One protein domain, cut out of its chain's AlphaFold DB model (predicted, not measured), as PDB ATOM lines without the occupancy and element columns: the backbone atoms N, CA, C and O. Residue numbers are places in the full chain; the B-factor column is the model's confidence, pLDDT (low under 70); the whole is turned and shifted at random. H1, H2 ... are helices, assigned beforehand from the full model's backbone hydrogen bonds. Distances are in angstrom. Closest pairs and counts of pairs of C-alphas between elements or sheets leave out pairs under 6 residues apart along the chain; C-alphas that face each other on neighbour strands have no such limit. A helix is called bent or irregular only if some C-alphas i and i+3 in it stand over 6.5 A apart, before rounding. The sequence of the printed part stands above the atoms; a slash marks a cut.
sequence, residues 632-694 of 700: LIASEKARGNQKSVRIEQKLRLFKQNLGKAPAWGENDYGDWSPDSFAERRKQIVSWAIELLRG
ATOM      1  N   LEU A 632     194.889 332.689 255.522       96.81
ATOM      2  CA  LEU A 632     194.786 331.746 256.641       96.81
ATOM      3  C   LEU A 632     195.254 330.341 256.247       96.81
ATOM      4  O   LEU A 632     196.030 329.740 256.983       96.81
ATOM      5  N   ILE A 633     194.845 329.838 255.079       97.88
ATOM      6  CA  ILE A 633     195.302 328.547 254.542       97.88
ATOM      7  C   ILE A 633     196.830 328.530 254.439       97.88
ATOM      8  O   ILE A 633     197.453 327.598 254.941       97.88
ATOM      9  N   ALA A 634     197.437 329.554 253.831       97.06
ATOM     10  CA  ALA A 634     198.887 329.632 253.659       97.06
ATOM     11  C   ALA A 634     199.628 329.638 255.008       97.06
ATOM     12  O   ALA A 634     200.564 328.859 255.201       97.06
ATOM     13  N   SER A 635     199.169 330.458 255.959       95.69
ATOM     14  CA  SER A 635     199.726 330.523 257.316       95.69
ATOM     15  C   SER A 635     199.630 329.179 258.047       95.69
ATOM     16  O   SER A 635     200.606 328.711 258.626       95.69
ATOM     17  N   GLU A 636     198.467 328.532 258.019       95.56
ATOM     18  CA  GLU A 636     198.236 327.272 258.731       95.56
ATOM     19  C   GLU A 636     198.953 326.082 258.077       95.56
ATOM     20  O   GLU A 636     199.432 325.183 258.769       95.56
ATOM     21  N   LYS A 637     199.116 326.099 256.750       95.06
ATOM     22  CA  LYS A 637     199.906 325.102 256.018       95.06
ATOM     23  C   LYS A 637     201.383 325.173 256.397       95.06
ATOM     24  O   LYS A 637     201.990 324.132 256.633       95.06
ATOM     25  N   ALA A 638     201.931 326.382 256.539       94.94
ATOM     26  CA  ALA A 638     203.296 326.588 257.030       94.94
ATOM     27  C   ALA A 638     203.497 326.069 258.470       94.94
ATOM     28  O   ALA A 638     204.608 325.702 258.839       94.94
ATOM     29  N   ARG A 639     202.421 325.978 259.264       94.38
ATOM     30  CA  ARG A 639     202.411 325.393 260.618       94.38
ATOM     31  C   ARG A 639     202.116 323.887 260.646       94.38
ATOM     32  O   ARG A 639     201.971 323.318 261.721       94.38
ATOM     33  N   GLY A 640     201.988 323.233 259.490       92.75
ATOM     34  CA  GLY A 640     201.708 321.795 259.400       92.75
ATOM     35  C   GLY A 640     200.262 321.392 259.724       92.75
ATOM     36  O   GLY A 640     199.976 320.205 259.885       92.75
ATOM     37  N   ASN A 641     199.322 322.341 259.799       92.56
ATOM     38  CA  ASN A 641     197.919 322.049 260.081       92.56
ATOM     39  C   ASN A 641     197.251 321.369 258.873       92.56
ATOM     40  O   ASN A 641     196.905 322.022 257.886       92.56
ATOM     41  N   GLN A 642     196.998 320.062 258.960       93.00
ATOM     42  CA  GLN A 642     196.401 319.267 257.875       93.00
ATOM     43  C   GLN A 642     195.007 319.751 257.436       93.00
ATOM     44  O   GLN A 642     194.603 319.533 256.289       93.00
ATOM     45  N   LYS A 643     194.267 320.467 258.300       94.56
ATOM     46  CA  LYS A 643     192.972 321.060 257.923       94.56
ATOM     47  C   LYS A 643     193.125 322.091 256.801       94.56
ATOM     48  O   LYS A 643     192.223 322.204 255.973       94.56
ATOM     49  N   SER A 644     194.262 322.794 256.737       96.31
ATOM     50  CA  SER A 644     194.539 323.801 255.703       96.31
ATOM     51  C   SER A 644     194.579 323.194 254.301       96.31
ATOM     52  O   SER A 644     193.924 323.715 253.404       96.31
ATOM     53  N   VAL A 645     195.226 322.035 254.128       96.44
ATOM     54  CA  VAL A 645     195.293 321.305 252.849       96.44
ATOM     55  C   VAL A 645     193.900 320.858 252.401       96.44
ATOM     56  O   VAL A 645     193.527 321.021 251.238       96.44
ATOM     57  N   ARG A 646     193.086 320.344 253.331       97.25
ATOM     58  CA  ARG A 646     191.697 319.949 253.043       97.25
ATOM     59  C   ARG A 646     190.838 321.144 252.627       97.25
ATOM     60  O   ARG A 646     190.047 321.038 251.692       97.25
ATOM     61  N   ILE A 647     190.947 322.264 253.336       98.19
ATOM     62  CA  ILE A 647     190.168 323.471 253.041       98.19
ATOM     63  C   ILE A 647     190.620 324.107 251.720       98.19
ATOM     64  O   ILE A 647     189.768 324.530 250.943       98.19
ATOM     65  N   GLU A 648     191.915 324.084 251.406       98.44
ATOM     66  CA  GLU A 648     192.456 324.494 250.103       98.44
ATOM     67  C   GLU A 648     191.818 323.695 248.953       98.44
ATOM     68  O   GLU A 648     191.362 324.270 247.962       98.44
ATOM     69  N   GLN A 649     191.708 322.369 249.101       98.06
ATOM     70  CA  GLN A 649     191.034 321.510 248.122       98.06
ATOM     71  C   GLN A 649     189.536 321.826 248.001       98.06
ATOM     72  O   GLN A 649     189.026 321.928 246.884       98.06
ATOM     73  N   LYS A 650     188.834 322.033 249.127       98.25
ATOM     74  CA  LYS A 650     187.420 322.448 249.124       98.25
ATOM     75  C   LYS A 650     187.224 323.777 248.395       98.25
ATOM     76  O   LYS A 650     186.328 323.872 247.566       98.25
ATOM     77  N   LEU A 651     188.070 324.774 248.658       98.50
ATOM     78  CA  LEU A 651     187.994 326.086 248.014       98.50
ATOM     79  C   LEU A 651     188.262 325.994 246.504       98.50
ATOM     80  O   LEU A 651     187.578 326.646 245.715       98.50
ATOM     81  N   ARG A 652     189.201 325.138 246.080       97.81
ATOM     82  CA  ARG A 652     189.461 324.864 244.659       97.81
ATOM     83  C   ARG A 652     188.251 324.235 243.965       97.81
ATOM     84  O   ARG A 652     187.844 324.717 242.912       97.81
ATOM     85  N   LEU A 653     187.662 323.196 244.561       97.81
ATOM     86  CA  LEU A 653     186.444 322.563 244.041       97.81
ATOM     87  C   LEU A 653     185.269 323.545 244.027       97.81
ATOM     88  O   LEU A 653     184.488 323.563 243.081       97.81
ATOM     89  N   PHE A 654     185.163 324.397 245.043       98.00
ATOM     90  CA  PHE A 654     184.153 325.445 245.110       98.00
ATOM     91  C   PHE A 654     184.287 326.437 243.945       98.00
ATOM     92  O   PHE A 654     183.295 326.720 243.280       98.00
ATOM     93  N   LYS A 655     185.510 326.885 243.622       96.88
ATOM     94  CA  LYS A 655     185.784 327.743 242.452       96.88
ATOM     95  C   LYS A 655     185.336 327.101 241.136       96.88
ATOM     96  O   LYS A 655     184.786 327.774 240.270       96.88
ATOM     97  N   GLN A 656     185.583 325.800 240.986       93.50
ATOM     98  CA  GLN A 656     185.245 325.041 239.778       93.50
ATOM     99  C   GLN A 656     183.732 324.833 239.612       93.50
ATOM    100  O   GLN A 656     183.260 324.694 238.489       93.50
ATOM    101  N   ASN A 657     182.972 324.864 240.710       94.75
ATOM    102  CA  ASN A 657     181.539 324.556 240.743       94.75
ATOM    103  C   ASN A 657     180.668 325.781 241.071       94.75
ATOM    104  O   ASN A 657     179.630 325.669 241.718       94.75
ATOM    105  N   LEU A 658     181.073 326.969 240.616       94.56
ATOM    106  CA  LEU A 658     180.322 328.211 240.832       94.56
ATOM    107  C   LEU A 658     179.004 328.304 240.037       94.56
ATOM    108  O   LEU A 658     178.208 329.203 240.304       94.56
ATOM    109  N   GLY A 659     178.758 327.399 239.087       94.19
ATOM    110  CA  GLY A 659     177.541 327.379 238.267       94.19
ATOM    111  C   GLY A 659     177.522 328.433 237.154       94.19
ATOM    112  O   GLY A 659     178.540 329.061 236.838       94.19
ATOM    113  N   LYS A 660     176.361 328.612 236.523       94.69
ATOM    114  CA  LYS A 660     176.094 329.613 235.486       94.69
ATOM    115  C   LYS A 660     176.019 331.006 236.110       94.69
ATOM    116  O   LYS A 660     175.195 331.245 236.988       94.69
ATOM    117  N   ALA A 661     176.856 331.924 235.631       94.94
ATOM    118  CA  ALA A 661     176.866 333.316 236.077       94.94
ATOM    119  C   ALA A 661     175.528 334.037 235.789       94.94
ATOM    120  O   ALA A 661     174.864 333.695 234.804       94.94
ATOM    121  N   PRO A 662     175.159 335.049 236.599       95.88
ATOM    122  CA  PRO A 662     174.074 335.972 236.270       95.88
ATOM    123  C   PRO A 662     174.431 336.806 235.029       95.88
ATOM    124  O   PRO A 662     175.610 336.963 234.700       95.88
ATOM    125  N   ALA A 663     173.423 337.365 234.360       93.19
ATOM    126  CA  ALA A 663     173.595 338.226 233.188       93.19
ATOM    127  C   ALA A 663     172.990 339.623 233.399       93.19
ATOM    128  O   ALA A 663     172.345 339.910 234.400       93.19
ATOM    129  N   TRP A 664     173.200 340.517 232.432       88.50
ATOM    130  CA  TRP A 664     172.809 341.927 232.521       88.50
ATOM    131  C   TRP A 664     171.289 342.182 232.517       88.50
ATOM    132  O   TRP A 664     170.874 343.280 232.882       88.50
ATOM    133  N   GLY A 665     170.463 341.222 232.089       89.56
ATOM    134  CA  GLY A 665     169.003 341.369 232.087       89.56
ATOM    135  C   GLY A 665     168.439 341.420 233.507       89.56
ATOM    136  O   GLY A 665     168.897 340.678 234.377       89.56
ATOM    137  N   GLU A 666     167.451 342.288 233.756       88.12
ATOM    138  CA  GLU A 666     166.772 342.358 235.058       88.12
ATOM    139  C   GLU A 666     166.210 340.970 235.418       88.12
ATOM    140  O   GLU A 666     165.516 340.344 234.621       88.12
ATOM    141  N   ASN A 667     166.557 340.476 236.609       89.00
ATOM    142  CA  ASN A 667     166.211 339.142 237.123       89.00
ATOM    143  C   ASN A 667     166.835 337.926 236.397       89.00
ATOM    144  O   ASN A 667     166.507 336.789 236.738       89.00
ATOM    145  N   ASP A 668     167.771 338.109 235.457       94.25
ATOM    146  CA  ASP A 668     168.541 336.995 234.874       94.25
ATOM    147  C   ASP A 668     169.677 336.568 235.820       94.25
ATOM    148  O   ASP A 668     170.838 336.972 235.697       94.25
ATOM    149  N   TYR A 669     169.319 335.797 236.844       96.06
ATOM    150  CA  TYR A 669     170.228 335.448 237.935       96.06
ATOM    151  C   TYR A 669     171.161 334.268 237.642       96.06
ATOM    152  O   TYR A 669     172.116 334.063 238.392       96.06
ATOM    153  N   GLY A 670     170.920 333.471 236.598       95.12
ATOM    154  CA  GLY A 670     171.592 332.171 236.463       95.12
ATOM    155  C   GLY A 670     171.472 331.343 237.756       95.12
ATOM    156  O   GLY A 670     170.399 331.280 238.350       95.12
ATOM    157  N   ASP A 671     172.585 330.785 238.241       96.44
ATOM    158  CA  ASP A 671     172.657 330.048 239.520       96.44
ATOM    159  C   ASP A 671     172.986 330.960 240.729       96.44
ATOM    160  O   ASP A 671     173.406 330.497 241.801       96.44
ATOM    161  N   TRP A 672     172.848 332.275 240.544       97.06
ATOM    162  CA  TRP A 672     173.236 333.330 241.482       97.06
ATOM    163  C   TRP A 672     172.046 334.200 241.875       97.06
ATOM    164  O   TRP A 672     172.075 335.426 241.746       97.06
ATOM    165  N   SER A 673     170.993 333.565 242.392       96.00
ATOM    166  CA  SER A 673     169.895 334.295 243.030       96.00
ATOM    167  C   SER A 673     170.417 335.174 244.179       96.00
ATOM    168  O   SER A 673     171.471 334.863 244.758       96.00
ATOM    169  N   PRO A 674     169.701 336.249 244.552       95.56
ATOM    170  CA  PRO A 674     170.133 337.176 245.595       95.56
ATOM    171  C   PRO A 674     170.627 336.524 246.898       95.56
ATOM    172  O   PRO A 674     171.676 336.902 247.430       95.56
ATOM    173  N   ASP A 675     169.917 335.510 247.396       93.62
ATOM    174  CA  ASP A 675     170.256 334.832 248.657       93.62
ATOM    175  C   ASP A 675     171.470 333.908 248.530       93.62
ATOM    176  O   ASP A 675     172.245 333.726 249.473       93.62
ATOM    177  N   SER A 676     171.703 333.375 247.332       96.75
ATOM    178  CA  SER A 676     172.751 332.388 247.082       96.75
ATOM    179  C   SER A 676     174.170 332.934 247.304       96.75
ATOM    180  O   SER A 676     175.097 332.172 247.593       96.75
ATOM    181  N   PHE A 677     174.365 334.252 247.212       97.69
ATOM    182  CA  PHE A 677     175.639 334.885 247.546       97.69
ATOM    183  C   PHE A 677     175.936 334.821 249.048       97.69
ATOM    184  O   PHE A 677     177.074 334.570 249.446       97.69
ATOM    185  N   ALA A 678     174.923 335.054 249.889       93.56
ATOM    186  CA  ALA A 678     175.082 335.008 251.337       93.56
ATOM    187  C   ALA A 678     175.420 333.586 251.801       93.56
ATOM    188  O   ALA A 678     176.308 333.422 252.635       93.56
ATOM    189  N   GLU A 679     174.793 332.565 251.212       96.19
ATOM    190  CA  GLU A 679     175.094 331.160 251.515       96.19
ATOM    191  C   GLU A 679     176.527 330.771 251.138       96.19
ATOM    192  O   GLU A 679     177.262 330.197 251.946       96.19
ATOM    193  N   ARG A 680     176.986 331.185 249.955       97.88
ATOM    194  CA  ARG A 680     178.373 330.984 249.515       97.88
ATOM    195  C   ARG A 680     179.382 331.693 250.421       97.88
ATOM    196  O   ARG A 680     180.379 331.094 250.825       97.88
ATOM    197  N   ARG A 681     179.106 332.943 250.813       97.62
ATOM    198  CA  ARG A 681     179.941 333.673 251.782       97.62
ATOM    199  C   ARG A 681     179.962 332.964 253.138       97.62
ATOM    200  O   ARG A 681     181.039 332.783 253.699       97.62
ATOM    201  N   LYS A 682     178.812 332.517 253.662       97.38
ATOM    202  CA  LYS A 682     178.728 331.759 254.927       97.38
ATOM    203  C   LYS A 682     179.587 330.494 254.885       97.38
ATOM    204  O   LYS A 682     180.276 330.206 255.863       97.38
ATOM    205  N   GLN A 683     179.605 329.778 253.760       97.81
ATOM    206  CA  GLN A 683     180.461 328.608 253.571       97.81
ATOM    207  C   GLN A 683     181.954 328.964 253.680       97.81
ATOM    208  O   GLN A 683     182.671 328.337 254.460       97.81
ATOM    209  N   ILE A 684     182.408 330.018 252.996       98.44
ATOM    210  CA  ILE A 684     183.793 330.518 253.095       98.44
ATOM    211  C   ILE A 684     184.136 330.928 254.534       98.44
ATOM    212  O   ILE A 684     185.171 330.529 255.071       98.44
ATOM    213  N   VAL A 685     183.243 331.672 255.193       98.19
ATOM    214  CA  VAL A 685     183.405 332.095 256.594       98.19
ATOM    215  C   VAL A 685     183.522 330.890 257.525       98.19
ATOM    216  O   VAL A 685     184.355 330.897 258.430       98.19
ATOM    217  N   SER A 686     182.724 329.841 257.306       97.75
ATOM    218  CA  SER A 686     182.783 328.622 258.117       97.75
ATOM    219  C   SER A 686     184.148 327.937 258.033       97.75
ATOM    220  O   SER A 686     184.678 327.525 259.061       97.75
ATOM    221  N   TRP A 687     184.764 327.900 256.846       98.06
ATOM    222  CA  TRP A 687     186.103 327.340 256.658       98.06
ATOM    223  C   TRP A 687     187.177 328.197 257.329       98.06
ATOM    224  O   TRP A 687     188.083 327.657 257.960       98.06
ATOM    225  N   ALA A 688     187.050 329.524 257.267       96.94
ATOM    226  CA  ALA A 688     187.955 330.428 257.978       96.94
ATOM    227  C   ALA A 688     187.880 330.220 259.503       96.94
ATOM    228  O   ALA A 688     188.908 330.103 260.166       96.94
ATOM    229  N   ILE A 689     186.669 330.107 260.062       95.56
ATOM    230  CA  ILE A 689     186.461 329.831 261.493       95.56
ATOM    231  C   ILE A 689     187.000 328.445 261.878       95.56
ATOM    232  O   ILE A 689     187.581 328.296 262.952       95.56
ATOM    233  N   GLU A 690     186.828 327.436 261.022       95.00
ATOM    234  CA  GLU A 690     187.337 326.080 261.255       95.00
ATOM    235  C   GLU A 690     188.865 326.054 261.413       95.00
ATOM    236  O   GLU A 690     189.376 325.355 262.292       95.00
ATOM    237  N   LEU A 691     189.586 326.839 260.603       93.62
ATOM    238  CA  LEU A 691     191.038 326.992 260.726       93.62
ATOM    239  C   LEU A 691     191.428 327.704 262.022       93.62
ATOM    240  O   LEU A 691     192.318 327.234 262.725       93.62
ATOM    241  N   LEU A 692     190.728 328.783 262.377       89.62
ATOM    242  CA  LEU A 692     191.038 329.573 263.572       89.62
ATOM    243  C   LEU A 692     190.807 328.800 264.882       89.62
ATOM    244  O   LEU A 692     191.602 328.915 265.808       89.62
ATOM    245  N   ARG A 693     189.772 327.952 264.951       81.62
ATOM    246  CA  ARG A 693     189.484 327.109 266.132       81.62
ATOM    247  C   ARG A 693     190.522 326.005 266.378       81.62
ATOM    248  O   ARG A 693     190.486 325.366 267.420       81.62
ATOM    249  N   GLY A 694     191.427 325.743 265.432       56.72
ATOM    250  CA  GLY A 694     192.507 324.765 265.588       56.72
ATOM    251  C   GLY A 694     193.719 325.259 266.386       56.72
ATOM    252  O   GLY A 694     194.621 324.464 266.624       56.72
TER     253      GLY A 694
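This is residues 632 to 694 of the 700 residues of the protein "Conserved uncharacterized protein" of Desulfobacula toluolica (strain DSM 7467 / Tol2) (UniProt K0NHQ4). A long, loose helical hairpin, H2 and H3 running opposite ways, has the short helix H1 packed on both at the end away from the link; the loop of residues 657 to 673 makes the other end. The two long helices meet only along part of their length. The printed part has 63 residues with three named helices, H1, H2 and H3 in chain order, and no named strand; the class is all helix. The whole is loose, with a radius of gyration of the C-alphas of 14.8 A, and a rod spanning 47 by 19 by 12 A.

H1, residues 632 to 638, touches H2, residues 642 to 656, at a steep tilt of 46 degrees, opposite ways. Their closest C-alphas, those of Ile 633 and Ser 644, are 4.9 A apart, and H2 touches H1 with residues 644 to 648 alone. H3, residues 674 to 692, forms a helical hairpin with H2, at a shallow tilt of 18 degrees, opposite ways. H3 touches H2 with residues 684 to 691 alone, the closest C-alphas being those of Ile 647 and Trp 687, 6.7 A apart. H3 touches H1 with residues 688 to 691 alone, at a shallow tilt of 30 degrees, the same way; the closest C-alphas, those of Leu 632 and Ala 688, are 7.1 A apart. With two of the three tilts shallow, the helix packing is only just mostly aligned. In H1 and H2 every O i to N i+4 pair is within hydrogen-bond range; in H3, 14 of 15 are.

H1 begins at C-alpha 632 (194.786, 331.746, 256.641) and is 10.0 A long from first to last C-alpha. H2 measures 22.0 A and H3 28.6 A, ending at C-alpha 692 (191.038, 329.573, 263.572). H3 is neither bent nor irregular, but only just: C-alphas 674 and 677 are 6.3 A apart.

The two C-alphas farthest apart, those of Gly 640 and Glu 666, are 47.3 A apart. The link H1 to H2 is tight and the link H2 to H3, 17 residues, is long. Residues 674 to 679 of H3 stand free. The printed part has no cut; its mean pLDDT is 94.7, and residue 694 is under 70.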